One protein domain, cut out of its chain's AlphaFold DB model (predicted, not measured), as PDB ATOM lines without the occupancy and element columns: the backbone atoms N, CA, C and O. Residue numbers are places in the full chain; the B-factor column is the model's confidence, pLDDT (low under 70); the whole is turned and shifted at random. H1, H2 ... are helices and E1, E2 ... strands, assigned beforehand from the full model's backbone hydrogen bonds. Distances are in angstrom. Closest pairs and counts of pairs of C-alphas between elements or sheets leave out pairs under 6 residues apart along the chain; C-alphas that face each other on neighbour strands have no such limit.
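This is residues 547 to 661 of the 661 residues of an uncharacterized protein of Planctomycetes bacterium (UniProt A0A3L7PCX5). A compact body of strands has one helix on a stalk: a curled, strongly twisted sheet of five strands makes a trough, the pair E1 and E4 covers its open side, the pair E3 and E6 crosses near where E5 ends and E9 begins, and residues 639 to 661, with H1, stick out as a long arm. The printed part has 115 residues with nine named strands, E1 to E9, followed by one helix, H1; the class is mixed, helices and strands. The large sheet runs E2, E5, E9, E8, E7 and is mixed, while the two pairs are parallel. The whole is only just extended, close to loose, with a radius of gyration of the C-alphas of 20.4 A, and spans 73 by 33 by 23 A, the arm making the length.

Start at E1, residues 549 to 553, parallel to E4, residues 580 to 584; N 551 and O 581 are 2.9 A apart, within hydrogen-bond range. Next look at E2, residues 561 to 564, an edge strand parallel to E5, residues 591 to 598, with N 562 and O 595 at 2.8 A. E5 bends by 59 degrees at residue 595. E3, residues 567 to 572, is parallel to E6, residues 601 to 605, with N 603 and O 568 at 2.7 A. Then E7, residues 611 to 615, E8, residues 618 to 625, and E9, residues 628 to 635, form a meander, each strand the antiparallel neighbour of the one before, in two hairpins; N 620 and O 612 are 2.8 A apart, and N 632 and O 621 2.8 A. E9 is antiparallel to E5, with N 593 and O 631 at 2.8 A. The three sheets form a stack of sheets, face to face in turn: the closest C-alphas of E4 and E7 are those of Phe 582 and Ile 614, 6.4 A, and those of E3 and E5 are Leu 568 and Ala 598, 5.9 A. H1, residues 641 to 658, is not on the large sheet, and every O i to N i+4 pair in it is within hydrogen-bond range.

Find C-alpha 549 at (4.346, 36.703, 37.940), where E1 begins. Further on, E5 measures 20.2 A from first to last C-alpha, E8 20.8 A and E9 22.1 A. H1 runs 25.6 A from C-alpha 641 at (-11.536, 59.580, 13.636) to C-alpha 658 at (-16.459, 84.120, 19.078).

The C-alphas of Pro 565 and Arg 661, the two farthest apart, are 73.8 A apart. The printed part has no cut, and no link is long. Look for low confidence, pLDDT under 70, at residues 638 to 651 and 654 to 661.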
ATOM      1  N   GLY A 547       5.990  42.801  38.980       85.69
ATOM      2  CA  GLY A 547       6.401  42.112  37.754       85.69
ATOM      3  C   GLY A 547       6.812  40.642  37.922       85.69
ATOM      4  O   GLY A 547       7.224  40.015  36.943       85.69
ATOM      5  N   GLY A 548       6.731  40.081  39.130       82.75
ATOM      6  CA  GLY A 548       7.238  38.757  39.479       82.75
ATOM      7  C   GLY A 548       6.479  37.590  38.846       82.75
ATOM      8  O   GLY A 548       7.085  36.545  38.619       82.75
ATOM      9  N   LEU A 549       5.191  37.743  38.534       87.88
ATOM     10  CA  LEU A 549       4.346  36.703  37.940       87.88
ATOM     11  C   LEU A 549       4.265  36.881  36.416       87.88
ATOM     12  O   LEU A 549       3.365  37.541  35.893       87.88
ATOM     13  N   ALA A 550       5.219  36.309  35.683       88.12
ATOM     14  CA  ALA A 550       5.281  36.438  34.230       88.12
ATOM     15  C   ALA A 550       4.472  35.346  33.508       88.12
ATOM     16  O   ALA A 550       4.675  34.156  33.753       88.12
ATOM     17  N   PHE A 551       3.614  35.768  32.574       89.31
ATOM     18  CA  PHE A 551       2.755  34.919  31.741       89.31
ATOM     19  C   PHE A 551       2.850  35.330  30.272       89.31
ATOM     20  O   PHE A 551       2.780  36.520  29.950       89.31
ATOM     21  N   ARG A 552       2.941  34.363  29.352       89.38
ATOM     22  CA  ARG A 552       2.852  34.626  27.909       89.38
ATOM     23  C   ARG A 552       1.449  34.349  27.390       89.38
ATOM     24  O   ARG A 552       0.821  33.337  27.712       89.38
ATOM     25  N   LEU A 553       0.970  35.276  26.569       91.69
ATOM     26  CA  LEU A 553      -0.410  35.336  26.102       91.69
ATOM     27  C   LEU A 553      -0.435  35.070  24.592       91.69
ATOM     28  O   LEU A 553      -0.031  35.920  23.804       91.69
ATOM     29  N   GLY A 554      -0.859  33.870  24.199       91.44
ATOM     30  CA  GLY A 554      -1.134  33.497  22.809       91.44
ATOM     31  C   GLY A 554      -2.632  33.591  22.525       91.44
ATOM     32  O   GLY A 554      -3.298  34.524  22.973       91.44
ATOM     33  N   THR A 555      -3.198  32.596  21.846       92.25
ATOM     34  CA  THR A 555      -4.659  32.465  21.738       92.25
ATOM     35  C   THR A 555      -5.281  32.248  23.132       92.25
ATOM     36  O   THR A 555      -4.726  31.469  23.925       92.25
ATOM     37  N   PRO A 556      -6.435  32.867  23.455       91.81
ATOM     38  CA  PRO A 556      -7.213  32.526  24.646       91.81
ATOM     39  C   PRO A 556      -7.450  31.010  24.744       91.81
ATOM     40  O   PRO A 556      -7.794  30.358  23.761       91.81
ATOM     41  N   GLY A 557      -7.203  30.428  25.920       85.12
ATOM     42  CA  GLY A 557      -7.267  28.975  26.150       85.12
ATOM     43  C   GLY A 557      -6.048  28.157  25.683       85.12
ATOM     44  O   GLY A 557      -5.943  26.992  26.042       85.12
ATOM     45  N   SER A 558      -5.105  28.740  24.934       87.19
ATOM     46  CA  SER A 558      -3.819  28.115  24.544       87.19
ATOM     47  C   SER A 558      -2.605  28.919  25.022       87.19
ATOM     48  O   SER A 558      -1.541  28.882  24.410       87.19
ATOM     49  N   SER A 559      -2.783  29.685  26.095       89.31
ATOM     50  CA  SER A 559      -1.746  30.512  26.719       89.31
ATOM     51  C   SER A 559      -1.125  29.816  27.927       89.31
ATOM     52  O   SER A 559      -1.484  28.680  28.243       89.31
ATOM     53  N   ASP A 560      -0.202  30.488  28.609       87.75
ATOM     54  CA  ASP A 560       0.323  29.962  29.863       87.75
ATOM     55  C   ASP A 560      -0.743  29.849  30.952       87.75
ATOM     56  O   ASP A 560      -1.614  30.708  31.082       87.75
ATOM     57  N   LEU A 561      -0.637  28.783  31.746       86.94
ATOM     58  CA  LEU A 561      -1.572  28.444  32.816       86.94
ATOM     59  C   LEU A 561      -0.824  27.800  33.986       86.94
ATOM     60  O   LEU A 561      -0.007  26.903  33.783       86.94
ATOM     61  N   VAL A 562      -1.177  28.168  35.213       85.56
ATOM     62  CA  VAL A 562      -0.775  27.464  36.436       85.56
ATOM     63  C   VAL A 562      -1.966  26.674  36.983       85.56
ATOM     64  O   VAL A 562      -2.927  27.236  37.505       85.56
ATOM     65  N   ALA A 563      -1.914  25.352  36.857       84.75
ATOM     66  CA  ALA A 563      -2.906  24.424  37.383       84.75
ATOM     67  C   ALA A 563      -2.526  23.965  38.802       84.75
ATOM     68  O   ALA A 563      -1.449  23.406  39.024       84.75
ATOM     69  N   VAL A 564      -3.436  24.172  39.754       83.25
ATOM     70  CA  VAL A 564      -3.247  23.921  41.188       83.25
ATOM     71  C   VAL A 564      -4.234  22.843  41.661       83.25
ATOM     72  O   VAL A 564      -5.398  23.149  41.930       83.25
ATOM     73  N   PRO A 565      -3.820  21.569  41.772       75.88
ATOM     74  CA  PRO A 565      -4.607  20.511  42.409       75.88
ATOM     75  C   PRO A 565      -4.663  20.709  43.936       75.88
ATOM     76  O   PRO A 565      -3.963  20.042  44.698       75.88
ATOM     77  N   GLY A 566      -5.470  21.673  44.376       84.38
ATOM     78  CA  GLY A 566      -5.588  22.098  45.766       84.38
ATOM     79  C   GLY A 566      -6.158  23.509  45.884       84.38
ATOM     80  O   GLY A 566      -7.051  23.901  45.125       84.38
ATOM     81  N   TYR A 567      -5.630  24.265  46.845       86.50
ATOM     82  CA  TYR A 567      -6.011  25.650  47.121       86.50
ATOM     83  C   TYR A 567      -5.037  26.637  46.464       86.50
ATOM     84  O   TYR A 567      -3.832  26.394  46.444       86.50
ATOM     85  N   LEU A 568      -5.534  27.777  45.988       88.31
ATOM     86  CA  LEU A 568      -4.723  28.928  45.571       88.31
ATOM     87  C   LEU A 568      -4.966  30.084  46.543       88.31
ATOM     88  O   LEU A 568      -6.063  30.626  46.563       88.31
ATOM     89  N   GLN A 569      -3.967  30.475  47.326       89.12
ATOM     90  CA  GLN A 569      -4.003  31.645  48.200       89.12
ATOM     91  C   GLN A 569      -3.419  32.857  47.467       89.12
ATOM     92  O   GLN A 569      -2.249  32.847  47.089       89.12
ATOM     93  N   ILE A 570      -4.228  33.905  47.293       89.62
ATOM     94  CA  ILE A 570      -3.803  35.206  46.748       89.62
ATOM     95  C   ILE A 570      -3.657  36.292  47.826       89.62
ATOM     96  O   ILE A 570      -3.214  37.396  47.527       89.62
ATOM     97  N   GLY A 571      -3.990  35.982  49.086       89.06
ATOM     98  CA  GLY A 571      -3.943  36.934  50.198       89.06
ATOM     99  C   GLY A 571      -5.090  37.945  50.170       89.06
ATOM    100  O   GLY A 571      -5.944  37.921  49.288       89.06
ATOM    101  N   SER A 572      -5.142  38.838  51.155       91.19
ATOM    102  CA  SER A 572      -6.205  39.847  51.262       91.19
ATOM    103  C   SER A 572      -5.733  41.171  50.670       91.19
ATOM    104  O   SER A 572      -5.009  41.904  51.338       91.19
ATOM    105  N   ALA A 573      -6.140  41.464  49.432       90.31
ATOM    106  CA  ALA A 573      -5.712  42.640  48.667       90.31
ATOM    107  C   ALA A 573      -4.184  42.724  48.457       90.31
ATOM    108  O   ALA A 573      -3.616  43.812  48.440       90.31
ATOM    109  N   ALA A 574      -3.527  41.565  48.318       88.56
ATOM    110  CA  ALA A 574      -2.068  41.448  48.222       88.56
ATOM    111  C   ALA A 574      -1.531  41.276  46.788       88.56
ATOM    112  O   ALA A 574      -0.324  41.358  46.599       88.56
ATOM    113  N   LEU A 575      -2.404  41.031  45.800       91.50
ATOM    114  CA  LEU A 575      -2.039  40.945  44.381       91.50
ATOM    115  C   LEU A 575      -2.756  42.008  43.548       91.50
ATOM    116  O   LEU A 575      -3.989  42.011  43.472       91.50
ATOM    117  N   ASP A 576      -1.970  42.833  42.866       93.94
ATOM    118  CA  ASP A 576      -2.388  43.846  41.899       93.94
ATOM    119  C   ASP A 576      -1.886  43.505  40.484       93.94
ATOM    120  O   ASP A 576      -1.052  42.626  40.277       93.94
ATOM    121  N   TYR A 577      -2.359  44.237  39.470       94.94
ATOM    122  CA  TYR A 577      -1.884  44.114  38.084       94.94
ATOM    123  C   TYR A 577      -0.368  44.318  37.968       94.94
ATOM    124  O   TYR A 577       0.283  43.691  37.134       94.94
ATOM    125  N   ALA A 578       0.198  45.173  38.824       92.88
ATOM    126  CA  ALA A 578       1.623  45.479  38.852       92.88
ATOM    127  C   ALA A 578       2.510  44.283  39.242       92.88
ATOM    128  O   ALA A 578       3.697  44.316  38.937       92.88
ATOM    129  N   ASP A 579       1.967  43.229  39.861       91.88
ATOM    130  CA  ASP A 579       2.711  42.011  40.222       91.88
ATOM    131  C   ASP A 579       2.893  41.050  39.042       91.88
ATOM    132  O   ASP A 579       3.663  40.090  39.120       91.88
ATOM    133  N   PHE A 580       2.233  41.330  37.917       92.56
ATOM    134  CA  PHE A 580       2.251  40.501  36.724       92.56
ATOM    135  C   PHE A 580       3.077  41.124  35.601       92.56
ATOM    136  O   PHE A 580       3.070  42.334  35.381       92.56
ATOM    137  N   THR A 581       3.743  40.266  34.827       91.81
ATOM    138  CA  THR A 581       4.369  40.639  33.553       91.81
ATOM    139  C   THR A 581       3.678  39.875  32.428       91.81
ATOM    140  O   THR A 581       3.794  38.653  32.337       91.81
ATOM    141  N   PHE A 582       2.962  40.581  31.553       92.81
ATOM    142  CA  PHE A 582       2.262  39.970  30.423       92.81
ATOM    143  C   PHE A 582       3.075  40.098  29.138       92.81
ATOM    144  O   PHE A 582       3.384  41.202  28.699       92.81
ATOM    145  N   ASN A 583       3.379  38.958  28.517       91.06
ATOM    146  CA  ASN A 583       4.190  38.865  27.306       91.06
ATOM    147  C   ASN A 583       3.340  38.339  26.131       91.06
ATOM    148  O   ASN A 583       3.235  37.120  25.956       91.06
ATOM    149  N   PRO A 584       2.717  39.212  25.318       92.12
ATOM    150  CA  PRO A 584       2.030  38.809  24.092       92.12
ATOM    151  C   PRO A 584       2.923  37.998  23.145       92.12
ATOM    152  O   PRO A 584       4.078  38.347  22.902       92.12
ATOM    153  N   VAL A 585       2.370  36.929  22.573       90.12
ATOM    154  CA  VAL A 585       3.006  36.119  21.523       90.12
ATOM    155  C   VAL A 585       2.036  35.894  20.354       90.12
ATOM    156  O   VAL A 585       0.936  36.443  20.321       90.12
ATOM    157  N   SER A 586       2.439  35.105  19.353       90.19
ATOM    158  CA  SER A 586       1.582  34.792  18.202       90.19
ATOM    159  C   SER A 586       0.219  34.230  18.642       90.19
ATOM    160  O   SER A 586       0.158  33.323  19.473       90.19
ATOM    161  N   GLY A 587      -0.864  34.776  18.084       90.31
ATOM    162  CA  GLY A 587      -2.247  34.441  18.446       90.31
ATOM    163  C   GLY A 587      -2.873  35.312  19.545       90.31
ATOM    164  O   GLY A 587      -4.051  35.123  19.837       90.31
ATOM    165  N   PHE A 588      -2.132  36.259  20.135       94.56
ATOM    166  CA  PHE A 588      -2.667  37.225  21.103       94.56
ATOM    167  C   PHE A 588      -3.821  38.075  20.544       94.56
ATOM    168  O   PHE A 588      -3.794  38.486  19.382       94.56
ATOM    169  N   GLY A 589      -4.809  38.380  21.390       94.25
ATOM    170  CA  GLY A 589      -5.923  39.271  21.074       94.25
ATOM    171  C   GLY A 589      -6.866  39.474  22.263       94.25
ATOM    172  O   GLY A 589      -6.587  39.040  23.379       94.25
ATOM    173  N   ALA A 590      -8.007  40.126  22.029       94.75
ATOM    174  CA  ALA A 590      -9.034  40.285  23.059       94.75
ATOM    175  C   ALA A 590      -9.651  38.929  23.459       94.75
ATOM    176  O   ALA A 590      -9.913  38.075  22.611       94.75
ATOM    177  N   GLY A 591      -9.919  38.746  24.753       96.06
ATOM    178  CA  GLY A 591     -10.459  37.508  25.309       96.06
ATOM    179  C   GLY A 591     -10.071  37.289  26.770       96.06
ATOM    180  O   GLY A 591      -9.417  38.123  27.390       96.06
ATOM    181  N   THR A 592     -10.475  36.148  27.326       96.94
ATOM    182  CA  THR A 592     -10.183  35.782  28.720       96.94
ATOM    183  C   THR A 592      -9.047  34.770  28.788       96.94
ATOM    184  O   THR A 592      -9.096  33.711  28.161       96.94
ATOM    185  N   TYR A 593      -8.040  35.083  29.595       96.38
ATOM    186  CA  TYR A 593      -6.835  34.291  29.797       96.38
ATOM    187  C   TYR A 593      -6.809  33.760  31.232       96.38
ATOM    188  O   TYR A 593      -6.690  34.530  32.182       96.38
ATOM    189  N   THR A 594      -6.928  32.444  31.412       94.88
ATOM    190  CA  THR A 594      -6.824  31.817  32.738       94.88
ATOM    191  C   THR A 594      -5.358  31.727  33.148       94.88
ATOM    192  O   THR A 594      -4.628  30.901  32.612       94.88
ATOM    193  N   LEU A 595      -4.941  32.557  34.106       93.06
ATOM    194  CA  LEU A 595      -3.566  32.589  34.610       93.06
ATOM    195  C   LEU A 595      -3.340  31.475  35.637       93.06
ATOM    196  O   LEU A 595      -2.396  30.697  35.529       93.06
ATOM    197  N   PHE A 596      -4.256  31.343  36.601       91.38
ATOM    198  CA  PHE A 596      -4.249  30.258  37.581       91.38
ATOM    199  C   PHE A 596      -5.604  29.550  37.612       91.38
ATOM    200  O   PHE A 596      -6.651  30.188  37.497       91.38
ATOM    201  N   SER A 597      -5.589  28.238  37.825       91.25
ATOM    202  CA  SER A 597      -6.789  27.415  37.993       91.25
ATOM    203  C   SER A 597      -6.608  26.446  39.155       91.25
ATOM    204  O   SER A 597      -5.778  25.540  39.074       91.25
ATOM    205  N   ALA A 598      -7.368  26.638  40.234       90.44
ATOM    206  CA  ALA A 598      -7.380  25.750  41.387       90.44
ATOM    207  C   ALA A 598      -8.519  24.725  41.305       90.44
ATOM    208  O   ALA A 598      -9.638  25.045  40.905       90.44
ATOM    209  N   THR A 599      -8.269  23.482  41.716       89.00
ATOM    210  CA  THR A 599      -9.319  22.451  41.743       89.00
ATOM    211  C   THR A 599     -10.233  22.573  42.958       89.00
ATOM    212  O   THR A 599     -11.404  22.227  42.851       89.00
ATOM    213  N   THR A 600      -9.726  23.055  44.099       90.12
ATOM    214  CA  THR A 600     -10.476  23.066  45.366       90.12
ATOM    215  C   THR A 600     -11.087  24.431  45.659       90.12
ATOM    216  O   THR A 600     -12.310  24.543  45.678       90.12
ATOM    217  N   ALA A 601     -10.267  25.470  45.849       90.44
ATOM    218  CA  ALA A 601     -10.736  26.845  46.032       90.44
ATOM    219  C   ALA A 601      -9.642  27.878  45.729       90.44
ATOM    220  O   ALA A 601      -8.451  27.600  45.882       90.44
ATOM    221  N   LEU A 602     -10.063  29.089  45.361       93.56
ATOM    222  CA  LEU A 602      -9.244  30.298  45.430       93.56
ATOM    223  C   LEU A 602      -9.565  31.012  46.756       93.56
ATOM    224  O   LEU A 602     -10.732  31.202  47.094       93.56
ATOM    225  N   LEU A 603      -8.532  31.358  47.521       92.38
ATOM    226  CA  LEU A 603      -8.594  32.007  48.828       92.38
ATOM    227  C   LEU A 603      -8.001  33.416  48.721       92.38
ATOM    228  O   LEU A 603      -6.933  33.583  48.136       92.38
ATOM    229  N   GLY A 604      -8.670  34.409  49.309       93.62
ATOM    230  CA  GLY A 604      -8.231  35.807  49.292       93.62
ATOM    231  C   GLY A 604      -8.974  36.690  48.281       93.62
ATOM    232  O   GLY A 604      -9.982  36.289  47.701       93.62
ATOM    233  N   THR A 605      -8.485  37.916  48.098       93.94
ATOM    234  CA  THR A 605      -9.032  38.936  47.192       93.94
ATOM    235  C   THR A 605      -7.907  39.679  46.479       93.94
ATOM    236  O   THR A 605      -6.857  39.936  47.067       93.94
ATOM    237  N   LEU A 606      -8.147  40.088  45.231       95.38
ATOM    238  CA  LEU A 606      -7.260  41.012  44.519       95.38
ATOM    239  C   LEU A 606      -7.205  42.379  45.218       95.38
ATOM    240  O   LEU A 606      -8.119  42.742  45.968       95.38
ATOM    241  N   GLY A 607      -6.120  43.113  44.982       93.44
ATOM    242  CA  GLY A 607      -5.969  44.504  45.392       93.44
ATOM    243  C   GLY A 607      -6.745  45.474  44.493       93.44
ATOM    244  O   GLY A 607      -7.481  45.089  43.580       93.44
ATOM    245  N   SER A 608      -6.622  46.767  44.797       91.00
ATOM    246  CA  SER A 608      -7.338  47.840  44.091       91.00
ATOM    247  C   SER A 608      -6.743  48.203  42.726       91.00
ATOM    248  O   SER A 608      -7.419  48.827  41.913       91.00
ATOM    249  N   GLY A 609      -5.487  47.844  42.469       93.38
ATOM    250  CA  GLY A 609      -4.761  48.098  41.228       93.38
ATOM    251  C   GLY A 609      -4.928  46.975  40.207       93.38
ATOM    252  O   GLY A 609      -3.954  46.579  39.580       93.38
ATOM    253  N   SER A 610      -6.134  46.428  40.039       94.19
ATOM    254  CA  SER A 610      -6.383  45.207  39.253       94.19
ATOM    255  C   SER A 610      -6.348  45.375  37.725       94.19
ATOM    256  O   SER A 610      -6.494  44.387  37.008       94.19
ATOM    257  N   SER A 611      -6.129  46.581  37.190       94.81
ATOM    258  CA  SER A 611      -6.138  46.849  35.743       94.81
ATOM    259  C   SER A 611      -4.921  47.628  35.247       94.81
ATOM    260  O   SER A 611      -4.446  48.530  35.935       94.81
ATOM    261  N   GLY A 612      -4.501  47.376  34.006       94.56
ATOM    262  CA  GLY A 612      -3.427  48.121  33.346       94.56
ATOM    263  C   GLY A 612      -3.363  47.903  31.833       94.56
ATOM    264  O   GLY A 612      -4.232  47.266  31.239       94.56
ATOM    265  N   SER A 613      -2.335  48.460  31.188       92.50
ATOM    266  CA  SER A 613      -2.076  48.262  29.755       92.50
ATOM    267  C   SER A 613      -1.186  47.040  29.522       92.50
ATOM    268  O   SER A 613      -0.254  46.798  30.291       92.50
ATOM    269  N   ILE A 614      -1.466  46.285  28.457       90.38
ATOM    270  CA  ILE A 614      -0.635  45.167  27.968       90.38
ATOM    271  C   ILE A 614       0.231  45.624  26.774       90.38
ATOM    272  O   ILE A 614       1.218  44.978  26.424       90.38
ATOM    273  N   GLY A 615      -0.101  46.773  26.171       85.31
ATOM    274  CA  GLY A 615       0.494  47.276  24.932       85.31
ATOM    275  C   GLY A 615      -0.323  46.911  23.687       85.31
ATOM    276  O   GLY A 615      -1.236  46.090  23.748       85.31
ATOM    277  N   GLY A 616      -0.013  47.556  22.556       77.00
ATOM    278  CA  GLY A 616      -0.675  47.304  21.264       77.00
ATOM    279  C   GLY A 616      -2.190  47.530  21.280       77.00
ATOM    280  O   GLY A 616      -2.920  46.704  20.750       77.00
ATOM    281  N   ASP A 617      -2.639  48.596  21.950       87.81
ATOM    282  CA  ASP A 617      -4.054  48.947  22.146       87.81
ATOM    283  C   ASP A 617      -4.875  47.910  22.930       87.81
ATOM    284  O   ASP A 617      -6.093  47.848  22.805       87.81
ATOM    285  N   TYR A 618      -4.233  47.128  23.805       94.19
ATOM    286  CA  TYR A 618      -4.919  46.234  24.742       94.19
ATOM    287  C   TYR A 618      -4.774  46.674  26.201       94.19
ATOM    288  O   TYR A 618      -3.682  46.992  26.682       94.19
ATOM    289  N   SER A 619      -5.888  46.613  26.931       94.69
ATOM    290  CA  SER A 619      -5.943  46.727  28.389       94.69
ATOM    291  C   SER A 619      -6.310  45.387  29.013       94.69
ATOM    292  O   SER A 619      -7.138  44.649  28.476       94.69
ATOM    293  N   GLY A 620      -5.715  45.091  30.162       96.81
ATOM    294  CA  GLY A 620      -6.009  43.913  30.964       96.81
ATOM    295  C   GLY A 620      -6.702  44.274  32.273       96.81
ATOM    296  O   GLY A 620      -6.323  45.242  32.931       96.81
ATOM    297  N   LEU A 621      -7.684  43.464  32.664       96.94
ATOM    298  CA  LEU A 621      -8.328  43.478  33.976       96.94
ATOM    299  C   LEU A 621      -8.142  42.110  34.639       96.94
ATOM    300  O   LEU A 621      -8.577  41.092  34.097       96.94
ATOM    301  N   LEU A 622      -7.515  42.079  35.812       97.38
ATOM    302  CA  LEU A 622      -7.474  40.900  36.668       97.38
ATOM    303  C   LEU A 622      -8.826  40.700  37.355       97.38
ATOM    304  O   LEU A 622      -9.379  41.623  37.952       97.38
ATOM    305  N   GLN A 623      -9.330  39.470  37.310       95.94
ATOM    306  CA  GLN A 623     -10.558  39.069  37.990       95.94
ATOM    307  C   GLN A 623     -10.473  37.630  38.505       95.94
ATOM    308  O   GLN A 623      -9.838  36.765  37.900       95.94
ATOM    309  N   THR A 624     -11.181  37.343  39.592       95.12
ATOM    310  CA  THR A 624     -11.403  35.975  40.075       95.12
ATOM    311  C   THR A 624     -12.730  35.440  39.544       95.12
ATOM    312  O   THR A 624     -13.760  36.094  39.705       95.12
ATOM    313  N   ALA A 625     -12.736  34.240  38.966       94.69
ATOM    314  CA  ALA A 625     -13.947  33.565  38.500       94.69
ATOM    315  C   ALA A 625     -13.980  32.127  39.037       94.69
ATOM    316  O   ALA A 625     -13.229  31.259  38.581       94.69
ATOM    317  N   GLY A 626     -14.828  31.885  40.042       93.56
ATOM    318  CA  GLY A 626     -14.816  30.639  40.810       93.56
ATOM    319  C   GLY A 626     -13.426  30.382  41.398       93.56
ATOM    320  O   GLY A 626     -12.858  31.244  42.061       93.56
ATOM    321  N   ASN A 627     -12.848  29.225  41.081       94.38
ATOM    322  CA  ASN A 627     -11.518  28.828  41.546       94.38
ATOM    323  C   ASN A 627     -10.369  29.296  40.624       94.38
ATOM    324  O   ASN A 627      -9.255  28.781  40.717       94.38
ATOM    325  N   THR A 628     -10.623  30.228  39.699       94.94
ATOM    326  CA  THR A 628      -9.628  30.688  38.717       94.94
ATOM    327  C   THR A 628      -9.277  32.161  38.889       94.94
ATOM    328  O   THR A 628     -10.156  32.981  39.156       94.94
ATOM    329  N   LEU A 629      -8.000  32.500  38.692       95.62
ATOM    330  CA  LEU A 629      -7.543  33.875  38.487       95.62
ATOM    331  C   LEU A 629      -7.351  34.093  36.986       95.62
ATOM    332  O   LEU A 629      -6.630  33.340  36.325       95.62
ATOM    333  N   GLN A 630      -8.016  35.109  36.452       96.69
ATOM    334  CA  GLN A 630      -8.102  35.390  35.027       96.69
ATOM    335  C   GLN A 630      -7.647  36.813  34.721       96.69
ATOM    336  O   GLN A 630      -7.861  37.728  35.512       96.69
ATOM    337  N   LEU A 631      -7.099  36.994  33.525       97.62
ATOM    338  CA  LEU A 631      -6.911  38.282  32.880       97.62
ATOM    339  C   LEU A 631      -7.941  38.415  31.755       97.62
ATOM    340  O   LEU A 631      -7.915  37.650  30.789       97.62
ATOM    341  N   VAL A 632      -8.848  39.381  31.867       97.31
ATOM    342  CA  VAL A 632      -9.733  39.779  30.768       97.31
ATOM    343  C   VAL A 632      -9.019  40.846  29.957       97.31
ATOM    344  O   VAL A 632      -8.713  41.921  30.467       97.31
ATOM    345  N   VAL A 633      -8.742  40.532  28.697       97.25
ATOM    346  CA  VAL A 633      -8.071  41.413  27.745       97.25
ATOM    347  C   VAL A 633      -9.115  42.030  26.828       97.25
ATOM    348  O   VAL A 633      -9.828  41.321  26.115       97.25
ATOM    349  N   THR A 634      -9.185  43.356  26.810       94.81
ATOM    350  CA  THR A 634     -10.052  44.120  25.910       94.81
ATOM    351  C   THR A 634      -9.210  44.991  24.994       94.81
ATOM    352  O   THR A 634      -8.242  45.606  25.441       94.81
ATOM    353  N   ALA A 635      -9.604  45.087  23.724       90.69
ATOM    354  CA  ALA A 635      -9.092  46.141  22.860       90.69
ATOM    355  C   ALA A 635      -9.569  47.493  23.410       90.69
ATOM    356  O   ALA A 635     -10.772  47.708  23.583       90.69
ATOM    357  N   VAL A 636      -8.627  48.382  23.703       83.94
ATOM    358  CA  VAL A 636      -8.878  49.798  23.947       83.94
ATOM    359  C   VAL A 636      -9.354  50.374  22.615       83.94
ATOM    360  O   VAL A 636      -8.609  50.312  21.638       83.94
ATOM    361  N   PRO A 637     -10.583  50.906  22.517       75.50
ATOM    362  CA  PRO A 637     -11.028  51.504  21.272       75.50
ATOM    363  C   PRO A 637     -10.143  52.710  20.963       75.50
ATOM    364  O   PRO A 637     -10.119  53.664  21.747       75.50
ATOM    365  N   GLU A 638      -9.452  52.701  19.819       65.69
ATOM    366  CA  GLU A 638      -8.883  53.940  19.291       65.69
ATOM    367  C   GLU A 638     -10.000  54.999  19.242       65.69
ATOM    368  O   GLU A 638     -11.123  54.690  18.807       65.69
ATOM    369  N   PRO A 639      -9.747  56.245  19.686       61.81
ATOM    370  CA  PRO A 639     -10.738  57.303  19.608       61.81
ATOM    371  C   PRO A 639     -11.051  57.544  18.132       61.81
ATOM    372  O   PRO A 639     -10.265  58.161  17.417       61.81
ATOM    373  N   SER A 640     -12.195  57.016  17.684       61.69
ATOM    374  CA  SER A 640     -12.550  56.982  16.264       61.69
ATOM    375  C   SER A 640     -12.307  58.337  15.599       61.69
ATOM    376  O   SER A 640     -12.610  59.385  16.177       61.69
ATOM    377  N   LEU A 641     -11.813  58.335  14.358       59.16
ATOM    378  CA  LEU A 641     -11.536  59.580  13.636       59.16
ATOM    379  C   LEU A 641     -12.779  60.496  13.573       59.16
ATOM    380  O   LEU A 641     -12.650  61.717  13.557       59.16
ATOM    381  N   ALA A 642     -13.986  59.919  13.628       58.38
ATOM    382  CA  ALA A 642     -15.266  60.615  13.778       58.38
ATOM    383  C   ALA A 642     -15.419  61.383  15.113       58.38
ATOM    384  O   ALA A 642     -15.928  62.503  15.122       58.38
ATOM    385  N   ALA A 643     -14.957  60.835  16.241       58.12
ATOM    386  CA  ALA A 643     -14.950  61.526  17.533       58.12
ATOM    387  C   ALA A 643     -13.959  62.704  17.531       58.12
ATOM    388  O   ALA A 643     -14.307  63.811  17.937       58.12
ATOM    389  N   VAL A 644     -12.751  62.507  16.992       63.41
ATOM    390  CA  VAL A 644     -11.735  63.572  16.906       63.41
ATOM    391  C   VAL A 644     -12.168  64.680  15.937       63.41
ATOM    392  O   VAL A 644     -12.079  65.864  16.265       63.41
ATOM    393  N   THR A 645     -12.702  64.325  14.764       60.81
ATOM    394  CA  THR A 645     -13.184  65.309  13.776       60.81
ATOM    395  C   THR A 645     -14.442  66.046  14.233       60.81
ATOM    396  O   THR A 645     -14.545  67.243  13.978       60.81
ATOM    397  N   SER A 646     -15.368  65.405  14.957       63.25
ATOM    398  CA  SER A 646     -16.539  66.097  15.519       63.25
ATOM    399  C   SER A 646     -16.172  67.061  16.653       63.25
ATOM    400  O   SER A 646     -16.698  68.175  16.681       63.25
ATOM    401  N   MET A 647     -15.212  66.718  17.522       64.44
ATOM    402  CA  MET A 647     -14.676  67.659  18.519       64.44
ATOM    403  C   MET A 647     -13.928  68.831  17.865       64.44
ATOM    404  O   MET A 647     -14.148  69.984  18.239       64.44
ATOM    405  N   ALA A 648     -13.104  68.571  16.843       64.50
ATOM    406  CA  ALA A 648     -12.417  69.619  16.085       64.50
ATOM    407  C   ALA A 648     -13.401  70.542  15.337       64.50
ATOM    408  O   ALA A 648     -13.234  71.762  15.346       64.50
ATOM    409  N   ALA A 649     -14.466  69.986  14.749       64.50
ATOM    410  CA  ALA A 649     -15.530  70.759  14.111       64.50
ATOM    411  C   ALA A 649     -16.310  71.609  15.128       64.50
ATOM    412  O   ALA A 649     -16.556  72.788  14.874       64.50
ATOM    413  N   ALA A 650     -16.645  71.060  16.300       65.38
ATOM    414  CA  ALA A 650     -17.311  71.800  17.371       65.38
ATOM    415  C   ALA A 650     -16.446  72.962  17.897       65.38
ATOM    416  O   ALA A 650     -16.948  74.079  18.055       65.38
ATOM    417  N   ALA A 651     -15.142  72.738  18.090       67.81
ATOM    418  CA  ALA A 651     -14.185  73.783  18.459       67.81
ATOM    419  C   ALA A 651     -14.054  74.858  17.363       67.81
ATOM    420  O   ALA A 651     -14.089  76.053  17.662       67.81
ATOM    421  N   GLY A 652     -13.989  74.457  16.089       71.94
ATOM    422  CA  GLY A 652     -13.987  75.371  14.945       71.94
ATOM    423  C   GLY A 652     -15.244  76.245  14.883       71.94
ATOM    424  O   GLY A 652     -15.145  77.459  14.712       71.94
ATOM    425  N   VAL A 653     -16.426  75.661  15.106       71.62
ATOM    426  CA  VAL A 653     -17.698  76.400  15.185       71.62
ATOM    427  C   VAL A 653     -17.711  77.370  16.371       71.62
ATOM    428  O   VAL A 653     -18.161  78.503  16.212       71.62
ATOM    429  N   LEU A 654     -17.182  76.985  17.537       65.19
ATOM    430  CA  LEU A 654     -17.061  77.862  18.712       65.19
ATOM    431  C   LEU A 654     -16.136  79.065  18.459       65.19
ATOM    432  O   LEU A 654     -16.528  80.199  18.744       65.19
ATOM    433  N   LEU A 655     -14.967  78.847  17.852       67.69
ATOM    434  CA  LEU A 655     -14.026  79.911  17.476       67.69
ATOM    435  C   LEU A 655     -14.614  80.857  16.414       67.69
ATOM    436  O   LEU A 655     -14.478  82.079  16.516       67.69
ATOM    437  N   LEU A 656     -15.338  80.319  15.427       67.31
ATOM    438  CA  LEU A 656     -16.066  81.118  14.434       67.31
ATOM    439  C   LEU A 656     -17.232  81.910  15.052       67.31
ATOM    440  O   LEU A 656     -17.565  82.988  14.558       67.31
ATOM    441  N   ARG A 657     -17.835  81.414  16.139       66.31
ATOM    442  CA  ARG A 657     -18.903  82.106  16.877       66.31
ATOM    443  C   ARG A 657     -18.359  83.215  17.782       66.31
ATOM    444  O   ARG A 657     -19.023  84.238  17.912       66.31
ATOM    445  N   GLN A 658     -17.158  83.053  18.346       61.44
ATOM    446  CA  GLN A 658     -16.459  84.120  19.078       61.44
ATOM    447  C   GLN A 658     -15.971  85.249  18.162       61.44
ATOM    448  O   GLN A 658     -16.053  86.399  18.561       61.44
ATOM    449  N   ARG A 659     -15.550  84.965  16.920       59.53
ATOM    450  CA  ARG A 659     -15.188  86.003  15.924       59.53
ATOM    451  C   ARG A 659     -16.377  86.773  15.321       59.53
ATOM    452  O   ARG A 659     -16.165  87.639  14.476       59.53
ATOM    453  N   ARG A 660     -17.617  86.422  15.679       57.09
ATOM    454  CA  ARG A 660     -18.862  87.079  15.224       57.09
ATOM    455  C   ARG A 660     -19.607  87.816  16.348       57.09
ATOM    456  O   ARG A 660     -20.729  88.266  16.124       57.09
ATOM    457  N   ARG A 661     -19.009  87.895  17.537       51.22
ATOM    458  CA  ARG A 661     -19.375  88.822  18.610       51.22
ATOM    459  C   ARG A 661     -18.288  89.884  18.724       51.22
ATOM    460  O   ARG A 661     -18.649  90.978  19.193       51.22
TER     461      ARG A 661